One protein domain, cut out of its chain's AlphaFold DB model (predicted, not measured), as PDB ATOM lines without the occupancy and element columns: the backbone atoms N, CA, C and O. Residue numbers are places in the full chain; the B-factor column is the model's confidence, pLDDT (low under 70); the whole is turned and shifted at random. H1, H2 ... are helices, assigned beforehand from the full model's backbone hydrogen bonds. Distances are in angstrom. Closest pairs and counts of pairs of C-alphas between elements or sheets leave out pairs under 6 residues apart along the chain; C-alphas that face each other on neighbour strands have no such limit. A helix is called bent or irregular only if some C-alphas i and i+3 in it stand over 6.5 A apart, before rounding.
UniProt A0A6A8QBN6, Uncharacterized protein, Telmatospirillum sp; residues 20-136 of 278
ATOM      1  N   ALA A  20     -47.287  18.282  62.980       93.62
ATOM      2  CA  ALA A  20     -48.415  17.358  63.013       93.62
ATOM      3  C   ALA A  20     -48.305  16.345  61.871       93.62
ATOM      4  O   ALA A  20     -48.420  15.137  62.091       93.62
ATOM      5  N   ARG A  21     -47.981  16.825  60.665       93.38
ATOM      6  CA  ARG A  21     -47.694  15.956  59.519       93.38
ATOM      7  C   ARG A  21     -46.537  15.003  59.785       93.38
ATOM      8  O   ARG A  21     -46.665  13.811  59.520       93.38
ATOM      9  N   HIS A  22     -45.435  15.504  60.333       92.81
ATOM     10  CA  HIS A  22     -44.288  14.657  60.668       92.81
ATOM     11  C   HIS A  22     -44.655  13.566  61.690       92.81
ATOM     12  O   HIS A  22     -44.261  12.412  61.538       92.81
ATOM     13  N   PHE A  23     -45.475  13.881  62.696       95.38
ATOM     14  CA  PHE A  23     -45.963  12.870  63.637       95.38
ATOM     15  C   PHE A  23     -46.854  11.822  62.966       95.38
ATOM     16  O   PHE A  23     -46.690  10.634  63.249       95.38
ATOM     17  N   MET A  24     -47.731  12.215  62.036       93.69
ATOM     18  CA  MET A  24     -48.498  11.252  61.234       93.69
ATOM     19  C   MET A  24     -47.581  10.314  60.440       93.69
ATOM     20  O   MET A  24     -47.810   9.105  60.417       93.69
ATOM     21  N   GLU A  25     -46.518  10.847  59.833       92.81
ATOM     22  CA  GLU A  25     -45.515  10.055  59.111       92.81
ATOM     23  C   GLU A  25     -44.795   9.071  60.052       92.81
ATOM     24  O   GLU A  25     -44.676   7.887  59.726       92.81
ATOM     25  N   CYS A  26     -44.395   9.506  61.253       93.12
ATOM     26  CA  CYS A  26     -43.849   8.616  62.285       93.12
ATOM     27  C   CYS A  26     -44.824   7.487  62.658       93.12
ATOM     28  O   CYS A  26     -44.405   6.328  62.759       93.12
ATOM     29  N   GLY A  27     -46.110   7.812  62.825       92.56
ATOM     30  CA  GLY A  27     -47.173   6.853  63.119       92.56
ATOM     31  C   GLY A  27     -47.359   5.815  62.012       92.56
ATOM     32  O   GLY A  27     -47.411   4.616  62.300       92.56
ATOM     33  N   ALA A  28     -47.379   6.262  60.752       92.06
ATOM     34  CA  ALA A  28     -47.489   5.406  59.568       92.06
ATOM     35  C   ALA A  28     -46.278   4.473  59.406       92.06
ATOM     36  O   ALA A  28     -46.429   3.305  59.050       92.06
ATOM     37  N   LEU A  29     -45.079   4.959  59.737       90.25
ATOM     38  CA  LEU A  29     -43.851   4.160  59.777       90.25
ATOM     39  C   LEU A  29     -43.759   3.251  61.013       90.25
ATOM     40  O   LEU A  29     -42.796   2.495  61.162       90.25
ATOM     41  N   ASN A  30     -44.753   3.302  61.902       90.75
ATOM     42  CA  ASN A  30     -44.782   2.573  63.161       90.75
ATOM     43  C   ASN A  30     -43.548   2.862  64.038       90.75
ATOM     44  O   ASN A  30     -42.968   1.935  64.588       90.75
ATOM     45  N   THR A  31     -43.122   4.123  64.135       91.50
ATOM     46  CA  THR A  31     -41.961   4.582  64.932       91.50
ATOM     47  C   THR A  31     -42.387   5.552  66.032       91.50
ATOM     48  O   THR A  31     -43.448   6.170  65.931       91.50
ATOM     49  N   ASN A  32     -41.562   5.724  67.066       93.69
ATOM     50  CA  ASN A  32     -41.721   6.815  68.020       93.69
ATOM     51  C   ASN A  32     -41.574   8.178  67.335       93.69
ATOM     52  O   ASN A  32     -40.792   8.363  66.397       93.69
ATOM     53  N   ILE A  33     -42.331   9.151  67.835       94.50
ATOM     54  CA  ILE A  33     -42.337  10.504  67.287       94.50
ATOM     55  C   ILE A  33     -41.022  11.237  67.599       94.50
ATOM     56  O   ILE A  33     -40.416  11.083  68.662       94.50
ATOM     57  N   SER A  34     -40.571  12.062  66.655       93.50
ATOM     58  CA  SER A  34     -39.331  12.847  66.745       93.50
ATOM     59  C   SER A  34     -39.584  14.303  66.393       93.50
ATOM     60  O   SER A  34     -40.519  14.596  65.662       93.50
ATOM     61  N   LEU A  35     -38.751  15.228  66.875       90.31
ATOM     62  CA  LEU A  35     -38.966  16.669  66.648       90.31
ATOM     63  C   LEU A  35     -38.880  17.090  65.174       90.31
ATOM     64  O   LEU A  35     -39.381  18.141  64.796       90.31
ATOM     65  N   ALA A  36     -38.196  16.294  64.361       87.06
ATOM     66  CA  ALA A  36     -38.117  16.410  62.913       87.06
ATOM     67  C   ALA A  36     -37.428  15.147  62.369       87.06
ATOM     68  O   ALA A  36     -36.767  14.433  63.139       87.06
ATOM     69  N   PRO A  37     -37.495  14.886  61.053       85.00
ATOM     70  CA  PRO A  37     -36.788  13.773  60.433       85.00
ATOM     71  C   PRO A  37     -35.304  13.745  60.831       85.00
ATOM     72  O   PRO A  37     -34.572  14.720  60.656       85.00
ATOM     73  N   GLY A  38     -34.856  12.637  61.420       80.12
ATOM     74  CA  GLY A  38     -33.466  12.439  61.848       80.12
ATOM     75  C   GLY A  38     -33.030  13.225  63.094       80.12
ATOM     76  O   GLY A  38     -31.861  13.130  63.476       80.12
ATOM     77  N   LYS A  39     -33.928  13.980  63.743       85.81
ATOM     78  CA  LYS A  39     -33.674  14.635  65.038       85.81
ATOM     79  C   LYS A  39     -34.012  13.707  66.213       85.81
ATOM     80  O   LYS A  39     -34.419  12.562  66.025       85.81
ATOM     81  N   ARG A  40     -33.796  14.197  67.439       89.62
ATOM     82  CA  ARG A  40     -34.106  13.447  68.666       89.62
ATOM     83  C   ARG A  40     -35.604  13.147  68.786       89.62
ATOM     84  O   ARG A  40     -36.437  13.902  68.278       89.62
ATOM     85  N   LEU A  41     -35.905  12.061  69.494       94.50
ATOM     86  CA  LEU A  41     -37.263  11.690  69.881       94.50
ATOM     87  C   LEU A  41     -37.895  12.776  70.763       94.50
ATOM     88  O   LEU A  41     -37.185  13.501  71.477       94.50
ATOM     89  N   VAL A  42     -39.220  12.885  70.683       95.12
ATOM     90  CA  VAL A  42     -40.009  13.739  71.577       95.12
ATOM     91  C   VAL A  42     -40.017  13.111  72.966       95.12
ATOM     92  O   VAL A  42     -40.146  11.895  73.103       95.12
ATOM     93  N   ILE A  43     -39.873  13.946  73.988       94.50
ATOM     94  CA  ILE A  43     -39.994  13.550  75.393       94.50
ATOM     95  C   ILE A  43     -41.160  14.287  76.044       94.50
ATOM     96  O   ILE A  43     -41.639  15.300  75.538       94.50
ATOM     97  N   THR A  44     -41.593  13.795  77.200       93.50
ATOM     98  CA  THR A  44     -42.683  14.393  77.989       93.50
ATOM     99  C   THR A  44     -42.469  15.892  78.248       93.50
ATOM    100  O   THR A  44     -43.395  16.685  78.092       93.50
ATOM    101  N   ASP A  45     -41.231  16.303  78.530       91.56
ATOM    102  CA  ASP A  45     -40.874  17.705  78.791       91.56
ATOM    103  C   ASP A  45     -41.094  18.625  77.580       91.56
ATOM    104  O   ASP A  45     -41.384  19.805  77.770       91.56
ATOM    105  N   ASP A  46     -40.991  18.118  76.345       92.62
ATOM    106  CA  ASP A  46     -41.203  18.938  75.142       92.62
ATOM    107  C   ASP A  46     -42.649  19.449  75.064       92.62
ATOM    108  O   ASP A  46     -42.907  20.548  74.571       92.62
ATOM    109  N   LEU A  47     -43.584  18.656  75.582       93.19
ATOM    110  CA  LEU A  47     -45.016  18.938  75.583       93.19
ATOM    111  C   LEU A  47     -45.407  19.761  76.814       93.19
ATOM    112  O   LEU A  47     -46.116  20.757  76.699       93.19
ATOM    113  N   LEU A  48     -44.893  19.386  77.989       89.94
ATOM    114  CA  LEU A  48     -45.242  20.039  79.254       89.94
ATOM    115  C   LEU A  48     -44.607  21.428  79.410       89.94
ATOM    116  O   LEU A  48     -45.231  22.319  79.981       89.94
ATOM    117  N   ASN A  49     -43.397  21.636  78.881       88.75
ATOM    118  CA  ASN A  49     -42.685  22.916  78.986       88.75
ATOM    119  C   ASN A  49     -42.913  23.839  77.776       88.75
ATOM    120  O   ASN A  49     -42.262  24.877  77.672       88.75
ATOM    121  N   GLY A  50     -43.802  23.471  76.848       81.50
ATOM    122  CA  GLY A  50     -44.153  24.311  75.700       81.50
ATOM    123  C   GLY A  50     -43.074  24.401  74.617       81.50
ATOM    124  O   GLY A  50     -42.997  25.412  73.925       81.50
ATOM    125  N   THR A  51     -42.244  23.365  74.440       88.25
ATOM    126  CA  THR A  51     -41.395  23.257  73.231       88.25
ATOM    127  C   THR A  51     -42.260  22.965  72.003       88.25
ATOM    128  O   THR A  51     -41.996  23.471  70.915       88.25
ATOM    129  N   ILE A  52     -43.316  22.172  72.186       89.00
ATOM    130  CA  ILE A  52     -44.361  21.921  71.198       89.00
ATOM    131  C   ILE A  52     -45.624  22.636  71.676       89.00
ATOM    132  O   ILE A  52     -46.228  22.233  72.663       89.00
ATOM    133  N   THR A  53     -46.020  23.700  70.977       86.88
ATOM    134  CA  THR A  53     -47.219  24.493  71.313       86.88
ATOM    135  C   THR A  53     -48.340  24.359  70.290       86.88
ATOM    136  O   THR A  53     -49.450  24.826  70.532       86.88
ATOM    137  N   ASP A  54     -48.058  23.763  69.131       90.62
ATOM    138  CA  ASP A  54     -49.045  23.583  68.074       90.62
ATOM    139  C   ASP A  54     -50.085  22.521  68.465       90.62
ATOM    140  O   ASP A  54     -49.750  21.383  68.803       90.62
ATOM    141  N   MET A  55     -51.362  22.899  68.413       90.88
ATOM    142  CA  MET A  55     -52.474  22.041  68.836       90.88
ATOM    143  C   MET A  55     -52.649  20.832  67.916       90.88
ATOM    144  O   MET A  55     -53.005  19.754  68.396       90.88
ATOM    145  N   ALA A  56     -52.381  20.985  66.616       93.56
ATOM    146  CA  ALA A  56     -52.451  19.872  65.675       93.56
ATOM    147  C   ALA A  56     -51.336  18.857  65.961       93.56
ATOM    148  O   ALA A  56     -51.602  17.658  66.031       93.56
ATOM    149  N   ALA A  57     -50.116  19.325  66.232       94.50
ATOM    150  CA  ALA A  57     -49.000  18.477  66.627       94.50
ATOM    151  C   ALA A  57     -49.264  17.767  67.958       94.50
ATOM    152  O   ALA A  57     -49.041  16.563  68.050       94.50
ATOM    153  N   MET A  58     -49.793  18.461  68.971       95.19
ATOM    154  CA  MET A  58     -50.171  17.818  70.236       95.19
ATOM    155  C   MET A  58     -51.257  16.761  70.022       95.19
ATOM    156  O   MET A  58     -51.105  15.640  70.491       95.19
ATOM    157  N   THR A  59     -52.296  17.067  69.243       95.94
ATOM    158  CA  THR A  59     -53.347  16.097  68.887       95.94
ATOM    159  C   THR A  59     -52.753  14.861  68.217       95.94
ATOM    160  O   THR A  59     -53.031  13.737  68.629       95.94
ATOM    161  N   MET A  60     -51.887  15.052  67.218       96.38
ATOM    162  CA  MET A  60     -51.232  13.934  66.545       96.38
ATOM    163  C   MET A  60     -50.328  13.155  67.495       96.38
ATOM    164  O   MET A  60     -50.342  11.932  67.443       96.38
ATOM    165  N   ALA A  61     -49.604  13.814  68.403       96.44
ATOM    166  CA  ALA A  61     -48.796  13.134  69.414       96.44
ATOM    167  C   ALA A  61     -49.647  12.245  70.333       96.44
ATOM    168  O   ALA A  61     -49.247  11.116  70.609       96.44
ATOM    169  N   VAL A  62     -50.830  12.708  70.754       97.12
ATOM    170  CA  VAL A  62     -51.769  11.891  71.540       97.12
ATOM    171  C   VAL A  62     -52.235  10.666  70.744       97.12
ATOM    172  O   VAL A  62     -52.304   9.568  71.292       97.12
ATOM    173  N   ILE A  63     -52.527  10.838  69.453       96.56
ATOM    174  CA  ILE A  63     -53.080   9.769  68.615       96.56
ATOM    175  C   ILE A  63     -52.015   8.732  68.236       96.56
ATOM    176  O   ILE A  63     -52.242   7.530  68.372       96.56
ATOM    177  N   VAL A  64     -50.862   9.177  67.732       96.31
ATOM    178  CA  VAL A  64     -49.918   8.309  67.006       96.31
ATOM    179  C   VAL A  64     -48.683   7.899  67.806       96.31
ATOM    180  O   VAL A  64     -47.922   7.047  67.340       96.31
ATOM    181  N   SER A  65     -48.446   8.487  68.984       95.31
ATOM    182  CA  SER A  65     -47.281   8.134  69.799       95.31
ATOM    183  C   SER A  65     -47.319   6.660  70.214       95.31
ATOM    184  O   SER A  65     -48.355   6.120  70.602       95.31
ATOM    185  N   ARG A  66     -46.156   6.005  70.141       93.75
ATOM    186  CA  ARG A  66     -45.935   4.641  70.652       93.75
ATOM    187  C   ARG A  66     -45.399   4.625  72.083       93.75
ATOM    188  O   ARG A  66     -45.280   3.559  72.680       93.75
ATOM    189  N   ASP A  67     -45.101   5.802  72.619       93.94
ATOM    190  CA  ASP A  67     -44.733   6.024  74.005       93.94
ATOM    191  C   ASP A  67     -45.948   6.573  74.761       93.94
ATOM    192  O   ASP A  67     -46.442   7.668  74.465       93.94
ATOM    193  N   SER A  68     -46.421   5.792  75.734       92.19
ATOM    194  CA  SER A  68     -47.601   6.097  76.543       92.19
ATOM    195  C   SER A  68     -47.426   7.360  77.384       92.19
ATOM    196  O   SER A  68     -48.374   8.130  77.546       92.19
ATOM    197  N   GLN A  69     -46.215   7.618  77.884       94.25
ATOM    198  CA  GLN A  69     -45.924   8.791  78.705       94.25
ATOM    199  C   GLN A  69     -45.963  10.050  77.843       94.25
ATOM    200  O   GLN A  69     -46.567  11.049  78.232       94.25
ATOM    201  N   VAL A  70     -45.389   9.990  76.639       95.62
ATOM    202  CA  VAL A  70     -45.437  11.094  75.666       95.62
ATOM    203  C   VAL A  70     -46.872  11.358  75.200       95.62
ATOM    204  O   VAL A  70     -47.295  12.513  75.159       95.62
ATOM    205  N   ALA A  71     -47.647  10.308  74.915       95.69
ATOM    206  CA  ALA A  71     -49.040  10.448  74.493       95.69
ATOM    207  C   ALA A  71     -49.900  11.118  75.583       95.69
ATOM    208  O   ALA A  71     -50.625  12.075  75.312       95.69
ATOM    209  N   ARG A  72     -49.759  10.684  76.843       94.25
ATOM    210  CA  ARG A  72     -50.443  11.293  77.999       94.25
ATOM    211  C   ARG A  72     -49.975  12.723  78.271       94.25
ATOM    212  O   ARG A  72     -50.797  13.588  78.559       94.25
ATOM    213  N   ALA A  73     -48.678  12.998  78.138       95.25
ATOM    214  CA  ALA A  73     -48.139  14.347  78.299       95.25
ATOM    215  C   ALA A  73     -48.712  15.330  77.270       95.25
ATOM    216  O   ALA A  73     -48.948  16.485  77.610       95.25
ATOM    217  N   ALA A  74     -48.979  14.876  76.041       96.12
ATOM    218  CA  ALA A  74     -49.597  15.697  75.000       96.12
ATOM    219  C   ALA A  74     -51.087  15.975  75.273       96.12
ATOM    220  O   ALA A  74     -51.604  17.011  74.858       96.12
ATOM    221  N   LEU A  75     -51.770  15.091  76.008       95.38
ATOM    222  CA  LEU A  75     -53.186  15.239  76.349       95.38
ATOM    223  C   LEU A  75     -53.431  16.357  77.375       95.38
ATOM    224  O   LEU A  75     -54.435  17.063  77.292       95.38
ATOM    225  N   ILE A  76     -52.508  16.555  78.318       95.00
ATOM    226  CA  ILE A  76     -52.615  17.563  79.387       95.00
ATOM    227  C   ILE A  76     -52.828  18.990  78.845       95.00
ATOM    228  O   ILE A  76     -53.831  19.610  79.211       95.00
ATOM    229  N   PRO A  77     -51.958  19.548  77.977       93.81
ATOM    230  CA  PRO A  77     -52.151  20.896  77.446       93.81
ATOM    231  C   PRO A  77     -53.434  21.027  76.612       93.81
ATOM    232  O   PRO A  77     -54.093  22.066  76.689       93.81
ATOM    233  N   LEU A  78     -53.851  19.973  75.893       94.62
ATOM    234  CA  LEU A  78     -55.144  19.948  75.193       94.62
ATOM    235  C   LEU A  78     -56.318  20.037  76.180       94.62
ATOM    236  O   LEU A  78     -57.247  20.816  75.965       94.62
ATOM    237  N   GLY A  79     -56.259  19.290  77.286       94.19
ATOM    238  CA  GLY A  79     -57.269  19.327  78.344       94.19
ATOM    239  C   GLY A  79     -57.351  20.699  79.016       94.19
ATOM    240  O   GLY A  79     -58.443  21.224  79.225       94.19
ATOM    241  N   ILE A  80     -56.204  21.332  79.289       93.62
ATOM    242  CA  ILE A  80     -56.145  22.699  79.836       93.62
ATOM    243  C   ILE A  80     -56.775  23.702  78.862       93.62
ATOM    244  O   ILE A  80     -57.537  24.576  79.291       93.62
ATOM    245  N   ALA A  81     -56.489  23.581  77.563       93.56
ATOM    246  CA  ALA A  81     -57.095  24.427  76.539       93.56
ATOM    247  C   ALA A  81     -58.626  24.255  76.501       93.56
ATOM    248  O   ALA A  81     -59.349  25.253  76.503       93.56
ATOM    249  N   ALA A  82     -59.120  23.016  76.573       93.62
ATOM    250  CA  ALA A  82     -60.550  22.711  76.623       93.62
ATOM    251  C   ALA A  82     -61.232  23.226  77.906       93.62
ATOM    252  O   ALA A  82     -62.340  23.762  77.856       93.62
ATOM    253  N   CYS A  83     -60.559  23.140  79.057       93.44
ATOM    254  CA  CYS A  83     -61.062  23.672  80.328       93.44
ATOM    255  C   CYS A  83     -61.302  25.189  80.264       93.44
ATOM    256  O   CYS A  83     -62.291  25.685  80.814       93.44
ATOM    257  N   ARG A  84     -60.401  25.922  79.594       93.50
ATOM    258  CA  ARG A  84     -60.434  27.390  79.453       93.50
ATOM    259  C   ARG A  84     -61.311  27.884  78.300       93.50
ATOM    260  O   ARG A  84     -61.539  29.086  78.193       93.50
ATOM    261  N   ALA A  85     -61.776  26.983  77.441       92.56
ATOM    262  CA  ALA A  85     -62.590  27.310  76.281       92.56
ATOM    263  C   ALA A  85     -63.990  27.819  76.674       92.56
ATOM    264  O   ALA A  85     -64.546  27.443  77.710       92.56
ATOM    265  N   ASP A  86     -64.587  28.658  75.826       91.94
ATOM    266  CA  ASP A  86     -65.997  29.042  75.946       91.94
ATOM    267  C   ASP A  86     -66.938  27.882  75.556       91.94
ATOM    268  O   ASP A  86     -66.496  26.826  75.109       91.94
ATOM    269  N   ALA A  87     -68.252  28.052  75.729       88.12
ATOM    270  CA  ALA A  87     -69.216  26.976  75.476       88.12
ATOM    271  C   ALA A  87     -69.178  26.450  74.023       88.12
ATOM    272  O   ALA A  87     -69.275  25.245  73.805       88.12
ATOM    273  N   ALA A  88     -68.986  27.333  73.038       87.50
ATOM    274  CA  ALA A  88     -68.952  26.966  71.621       87.50
ATOM    275  C   ALA A  88     -67.632  26.281  71.219       87.50
ATOM    276  O   ALA A  88     -67.595  25.398  70.363       87.50
ATOM    277  N   ALA A  89     -66.511  26.684  71.817       89.88
ATOM    278  CA  ALA A  89     -65.228  26.017  71.652       89.88
ATOM    279  C   ALA A  89     -65.167  24.690  72.421       89.88
ATOM    280  O   ALA A  89     -64.551  23.752  71.922       89.88
ATOM    281  N   LYS A  90     -65.854  24.563  73.563       90.19
ATOM    282  CA  LYS A  90     -65.963  23.295  74.299       90.19
ATOM    283  C   LYS A  90     -66.592  22.191  73.465       90.19
ATOM    284  O   LYS A  90     -66.015  21.118  73.411       90.19
ATOM    285  N   GLU A  91     -67.671  22.462  72.734       90.94
ATOM    286  CA  GLU A  91     -68.268  21.462  71.834       90.94
ATOM    287  C   GLU A  91     -67.270  20.984  70.760       90.94
ATOM    288  O   GLU A  91     -67.202  19.802  70.426       90.94
ATOM    289  N   ARG A  92     -66.428  21.892  70.242       92.19
ATOM    290  CA  ARG A  92     -65.354  21.527  69.302       92.19
ATOM    291  C   ARG A  92     -64.286  20.657  69.963       92.19
ATOM    292  O   ARG A  92     -63.813  19.714  69.333       92.19
ATOM    293  N   PHE A  93     -63.930  20.944  71.214       94.31
ATOM    294  CA  PHE A  93     -63.020  20.106  71.993       94.31
ATOM    295  C   PHE A  93     -63.624  18.740  72.328       94.31
ATOM    296  O   PHE A  93     -62.911  17.753  72.218       94.31
ATOM    297  N   GLU A  94     -64.914  18.642  72.651       94.19
ATOM    298  CA  GLU A  94     -65.587  17.348  72.864       94.19
ATOM    299  C   GLU A  94     -65.483  16.470  71.612       94.19
ATOM    300  O   GLU A  94     -65.039  15.329  71.702       94.19
ATOM    301  N   ARG A  95     -65.775  17.027  70.430       94.12
ATOM    302  CA  ARG A  95     -65.626  16.307  69.152       94.12
ATOM    303  C   ARG A  95     -64.177  15.911  68.866       94.12
ATOM    304  O   ARG A  95     -63.925  14.809  68.392       94.12
ATOM    305  N   LEU A  96     -63.219  16.797  69.144       95.06
ATOM    306  CA  LEU A  96     -61.795  16.486  68.992       95.06
ATOM    307  C   LEU A  96     -61.385  15.324  69.901       95.06
ATOM    308  O   LEU A  96     -60.698  14.413  69.457       95.06
ATOM    309  N   PHE A  97     -61.807  15.354  71.163       96.56
ATOM    310  CA  PHE A  97     -61.472  14.321  72.133       96.56
ATOM    311  C   PHE A  97     -62.141  12.991  71.775       96.56
ATOM    312  O   PHE A  97     -61.468  11.973  71.837       96.56
ATOM    313  N   GLN A  98     -63.375  12.985  71.268       95.62
ATOM    314  CA  GLN A  98     -63.996  11.771  70.715       95.62
ATOM    315  C   GLN A  98     -63.161  11.167  69.573       95.62
ATOM    316  O   GLN A  98     -62.881   9.972  69.571       95.62
ATOM    317  N   LEU A  99     -62.667  11.993  68.642       95.69
ATOM    318  CA  LEU A  99     -61.777  11.510  67.577       95.69
ATOM    319  C   LEU A  99     -60.467  10.936  68.134       95.69
ATOM    320  O   LEU A  99     -59.961   9.940  67.620       95.69
ATOM    321  N   ILE A 100     -59.907  11.553  69.176       96.25
ATOM    322  CA  ILE A 100     -58.715  11.029  69.848       96.25
ATOM    323  C   ILE A 100     -59.026   9.674  70.498       96.25
ATOM    324  O   ILE A 100     -58.240   8.743  70.341       96.25
ATOM    325  N   GLU A 101     -60.151   9.543  71.197       95.75
ATOM    326  CA  GLU A 101     -60.579   8.297  71.841       95.75
ATOM    327  C   GLU A 101     -60.685   7.143  70.833       95.75
ATOM    328  O   GLU A 101     -60.185   6.044  71.076       95.75
ATOM    329  N   GLU A 102     -61.273   7.408  69.666       94.75
ATOM    330  CA  GLU A 102     -61.454   6.413  68.607       94.75
ATOM    331  C   GLU A 102     -60.131   6.005  67.940       94.75
ATOM    332  O   GLU A 102     -59.931   4.832  67.607       94.75
ATOM    333  N   GLN A 103     -59.224   6.963  67.729       94.69
ATOM    334  CA  GLN A 103     -58.054   6.781  66.863       94.69
ATOM    335  C   GLN A 103     -56.744   6.531  67.620       94.69
ATOM    336  O   GLN A 103     -55.795   6.012  67.027       94.69
ATOM    337  N   ALA A 104     -56.649   6.882  68.908       95.12
ATOM    338  CA  ALA A 104     -55.384   6.817  69.638       95.12
ATOM    339  C   ALA A 104     -54.825   5.395  69.704       95.12
ATOM    340  O   ALA A 104     -55.545   4.440  69.995       95.12
ATOM    341  N   PHE A 105     -53.527   5.231  69.460       91.69
ATOM    342  CA  PHE A 105     -52.872   3.925  69.495       91.69
ATOM    343  C   PHE A 105     -52.701   3.368  70.909       91.69
ATOM    344  O   PHE A 105     -52.683   2.149  71.072       91.69
ATOM    345  N   ASP A 106     -52.576   4.237  71.914       90.56
ATOM    346  CA  ASP A 106     -52.438   3.848  73.316       90.56
ATOM    347  C   ASP A 106     -53.823   3.684  73.980       90.56
ATOM    348  O   ASP A 106     -54.578   4.654  74.069       90.56
ATOM    349  N   PRO A 107     -54.187   2.488  74.480       89.19
ATOM    350  CA  PRO A 107     -55.481   2.276  75.135       89.19
ATOM    351  C   PRO A 107     -55.667   3.078  76.429       89.19
ATOM    352  O   PRO A 107     -56.790   3.446  76.767       89.19
ATOM    353  N   GLY A 108     -54.584   3.358  77.160       88.62
ATOM    354  CA  GLY A 108     -54.637   4.148  78.388       88.62
ATOM    355  C   GLY A 108     -54.976   5.613  78.118       88.62
ATOM    356  O   GLY A 108     -55.676   6.234  78.912       88.62
ATOM    357  N   VAL A 109     -54.541   6.145  76.975       92.44
ATOM    358  CA  VAL A 109     -54.954   7.472  76.499       92.44
ATOM    359  C   VAL A 109     -56.452   7.520  76.224       92.44
ATOM    360  O   VAL A 109     -57.091   8.484  76.628       92.44
ATOM    361  N   ARG A 110     -57.032   6.485  75.604       93.75
ATOM    362  CA  ARG A 110     -58.482   6.441  75.329       93.75
ATOM    363  C   ARG A 110     -59.303   6.553  76.616       93.75
ATOM    364  O   ARG A 110     -60.203   7.377  76.690       93.75
ATOM    365  N   GLY A 111     -58.921   5.807  77.657       92.19
ATOM    366  CA  GLY A 111     -59.572   5.903  78.969       92.19
ATOM    367  C   GLY A 111     -59.424   7.282  79.625       92.19
ATOM    368  O   GLY A 111     -60.385   7.810  80.178       92.19
ATOM    369  N   ALA A 112     -58.246   7.906  79.521       92.44
ATOM    370  CA  ALA A 112     -58.034   9.261  80.037       92.44
ATOM    371  C   ALA A 112     -58.862  10.317  79.278       92.44
ATOM    372  O   ALA A 112     -59.339  11.288  79.865       92.44
ATOM    373  N   VAL A 113     -59.041  10.130  77.971       94.69
ATOM    374  CA  VAL A 113     -59.855  10.999  77.116       94.69
ATOM    375  C   VAL A 113     -61.338  10.890  77.471       94.69
ATOM    376  O   VAL A 113     -61.971  11.928  77.664       94.69
ATOM    377  N   ASP A 114     -61.866   9.674  77.640       94.06
ATOM    378  CA  ASP A 114     -63.251   9.444  78.081       94.06
ATOM    379  C   ASP A 114     -63.528  10.131  79.432       94.06
ATOM    380  O   ASP A 114     -64.470  10.917  79.562       94.06
ATOM    381  N   ALA A 115     -62.630   9.969  80.412       92.88
ATOM    382  CA  ALA A 115     -62.740  10.639  81.710       92.88
ATOM    383  C   ALA A 115     -62.792  12.178  81.591       92.88
ATOM    384  O   ALA A 115     -63.574  12.843  82.283       92.88
ATOM    385  N   LEU A 116     -62.013  12.763  80.674       94.00
ATOM    386  CA  LEU A 116     -62.030  14.205  80.409       94.00
ATOM    387  C   LEU A 116     -63.340  14.664  79.749       94.00
ATOM    388  O   LEU A 116     -63.859  15.721  80.131       94.00
ATOM    389  N   ILE A 117     -63.897  13.877  78.823       93.25
ATOM    390  CA  ILE A 117     -65.194  14.147  78.181       93.25
ATOM    391  C   ILE A 117     -66.321  14.071  79.221       93.25
ATOM    392  O   ILE A 117     -67.064  15.041  79.398       93.25
ATOM    393  N   VAL A 118     -66.417  12.967  79.972       93.31
ATOM    394  CA  VAL A 118     -67.433  12.759  81.024       93.31
ATOM    395  C   VAL A 118     -67.339  13.845  82.097       93.31
ATOM    396  O   VAL A 118     -68.347  14.404  82.545       93.31
ATOM    397  N   GLY A 119     -66.113  14.213  82.470       89.69
ATOM    398  CA  GLY A 119     -65.829  15.294  83.401       89.69
ATOM    399  C   GLY A 119     -66.120  16.697  82.866       89.69
ATOM    400  O   GLY A 119     -66.020  17.652  83.643       89.69
ATOM    401  N   ARG A 120     -66.482  16.857  81.584       91.69
ATOM    402  CA  ARG A 120     -66.636  18.145  80.877       91.69
ATOM    403  C   ARG A 120     -65.415  19.058  81.030       91.69
ATOM    404  O   ARG A 120     -65.556  20.257  81.296       91.69
ATOM    405  N   PHE A 121     -64.222  18.473  80.922       92.62
ATOM    406  CA  PHE A 121     -62.928  19.155  81.041       92.62
ATOM    407  C   PHE A 121     -62.745  19.945  82.345       92.62
ATOM    408  O   PHE A 121     -62.145  21.018  82.353       92.62
ATOM    409  N   ARG A 122     -63.284  19.447  83.467       92.25
ATOM    410  CA  ARG A 122     -63.036  20.050  84.785       92.25
ATOM    411  C   ARG A 122     -61.563  19.946  85.163       92.25
ATOM    412  O   ARG A 122     -60.933  18.911  84.971       92.25
ATOM    413  N   GLU A 123     -61.064  20.983  85.834       92.31
ATOM    414  CA  GLU A 123     -59.680  21.049  86.315       92.31
ATOM    415  C   GLU A 123     -59.283  19.841  87.182       92.31
ATOM    416  O   GLU A 123     -58.155  19.372  87.096       92.31
ATOM    417  N   ALA A 124     -60.217  19.290  87.966       92.31
ATOM    418  CA  ALA A 124     -59.969  18.112  88.798       92.31
ATOM    419  C   ALA A 124     -59.504  16.887  87.987       92.31
ATOM    420  O   ALA A 124     -58.559  16.224  88.394       92.31
ATOM    421  N   GLN A 125     -60.112  16.634  86.822       92.25
ATOM    422  CA  GLN A 125     -59.757  15.497  85.959       92.25
ATOM    423  C   GLN A 125     -58.390  15.696  85.294       92.25
ATOM    424  O   GLN A 125     -57.601  14.769  85.149       92.25
ATOM    425  N   ILE A 126     -58.071  16.940  84.932       92.25
ATOM    426  CA  ILE A 126     -56.754  17.289  84.384       92.25
ATOM    427  C   ILE A 126     -55.675  17.117  85.458       92.25
ATOM    428  O   ILE A 126     -54.584  16.635  85.166       92.25
ATOM    429  N   ARG A 127     -55.973  17.500  86.705       93.31
ATOM    430  CA  ARG A 127     -55.052  17.347  87.833       93.31
ATOM    431  C   ARG A 127     -54.763  15.878  88.134       93.31
ATOM    432  O   ARG A 127     -53.602  15.541  88.315       93.31
ATOM    433  N   GLU A 128     -55.782  15.026  88.107       93.12
ATOM    434  CA  GLU A 128     -55.630  13.574  88.254       93.12
ATOM    435  C   GLU A 128     -54.688  13.001  87.182       93.12
ATOM    436  O   GLU A 128     -53.714  12.328  87.513       93.12
ATOM    437  N   LEU A 129     -54.865  13.386  85.911       91.75
ATOM    438  CA  LEU A 129     -53.959  12.983  84.827       91.75
ATOM    439  C   LEU A 129     -52.506  13.450  85.053       91.75
ATOM    440  O   LEU A 129     -51.559  12.708  84.778       91.75
ATOM    441  N   VAL A 130     -52.316  14.679  85.543       92.00
ATOM    442  CA  VAL A 130     -50.988  15.221  85.881       92.00
ATOM    443  C   VAL A 130     -50.354  14.441  87.034       92.00
ATOM    444  O   VAL A 130     -49.161  14.135  86.980       92.00
ATOM    445  N   GLU A 131     -51.132  14.108  88.063       92.81
ATOM    446  CA  GLU A 131     -50.676  13.340  89.222       92.81
ATOM    447  C   GLU A 131     -50.298  11.908  88.837       92.81
ATOM    448  O   GLU A 131     -49.229  11.440  89.229       92.81
ATOM    449  N   GLU A 132     -51.098  11.236  88.007       90.94
ATOM    450  CA  GLU A 132     -50.774   9.906  87.484       90.94
ATOM    451  C   GLU A 132     -49.483   9.910  86.658       90.94
ATOM    452  O   GLU A 132     -48.590   9.083  86.877       90.94
ATOM    453  N   LEU A 133     -49.359  10.859  85.721       90.81
ATOM    454  CA  LEU A 133     -48.164  10.999  84.889       90.81
ATOM    455  C   LEU A 133     -46.930  11.293  85.754       90.81
ATOM    456  O   LEU A 133     -45.883  10.663  85.587       90.81
ATOM    457  N   GLY A 134     -47.054  12.215  86.710       88.00
ATOM    458  CA  GLY A 134     -45.992  12.560  87.654       88.00
ATOM    459  C   GLY A 134     -45.603  11.394  88.565       88.00
ATOM    460  O   GLY A 134     -44.413  11.176  88.808       88.00
ATOM    461  N   GLY A 135     -46.582  10.605  89.011       87.25
ATOM    462  CA  GLY A 135     -46.387   9.404  89.821       87.25
ATOM    463  C   GLY A 135     -45.665   8.279  89.077       87.25
ATOM    464  O   GLY A 135     -44.907   7.532  89.694       87.25
ATOM    465  N   ALA A 136     -45.832   8.180  87.755       86.00
ATOM    466  CA  ALA A 136     -45.108   7.216  86.924       86.00
ATOM    467  C   ALA A 136     -43.703   7.713  86.531       86.00
ATOM    468  O   ALA A 136     -42.699   7.037  86.781       86.00
TER     469      ALA A 136
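What this domain is: This is residues 20 to 136 of the 278 residues of an uncharacterized protein of Telmatospirillum sp (UniProt A0A6A8QBN6). A bundle of five helices is built round H4, which runs through its middle with H3, H5, H6 and H7 about it, each running against the one before it in the chain. H1 packs on H3 at one end of the domain, the short H2 packs on H4, and the long loop of residues 29 to 43 passes between H1 and H2 at that end. The printed part has 117 residues with seven named helices, H1 to H7 in chain order, and no named strand; the class is all helix. It is compact, with a radius of gyration of the C-alphas of 13.3 A, and spans 40 by 29 by 24 A.

How they stand to each other: H4, residues 68 to 84, is the hub and touches five other helices. H3, residues 55 to 64, touches it most closely at the C-alphas of Val 62 and Ala 71, 4.3 A apart, at a steep tilt of 37 degrees, only just past shallow, opposite ways. H7, residues 123 to 136, touches H4 at Gly 79 and Ile 126, closest C-alphas 6.4 A apart, at a shallow tilt of 19 degrees, opposite ways. H6, residues 107 to 118, runs the same way as H4 at a shallow tilt of 13 degrees; the closest C-alphas, of Arg 72 and Val 109, are 6.1 A apart. H5, residues 87 to 103, touches H4 with residues 89 to 93 alone, and forms a hairpin with H6, closest at the C-alphas of Glu 101 and Arg 110, 4.5 A apart. H2, residues 44 to 48, touches H4 at Thr 44 and Val 70, closest C-alphas 4.9 A apart. H1, residues 20 to 28, touches H3 at a shallow tilt of 8 degrees, the same way, with the C-alphas of Ala 20 and Ala 57 closest at 3.8 A; H1 and H4 are apart. Every O i to N i+4 pair is within hydrogen-bond range in H1, H2, H3, H6 and H7, against 11 of 13 in H4 and 12 of 13 in H5.

Where its parts are: H4 is 25.0 A long from C-alpha 68 at (-47.601, 6.097, 76.543) to C-alpha 84 at (-60.434, 27.390, 79.453). It is neither bent nor irregular, but only just: C-alphas 74 and 77 are 6.3 A apart. H5 measures 24.6 A, H7 20.1 A, H6 17.0 A, H3 14.1 A, H1 12.5 A and H2 6.3 A. H1 begins at C-alpha 20, (-48.415, 17.358, 63.013), and H7 ends at C-alpha 136, (-45.108, 7.216, 86.924).

The domain as a whole: The two C-alphas farthest apart, of Gly 38 and Ala 87, are 40.9 A apart. The printed part has no cut; the link from H1 to H2 is long, with 15 residues. The mean pLDDT of the printed part is 92.5, and no printed residue is under 70.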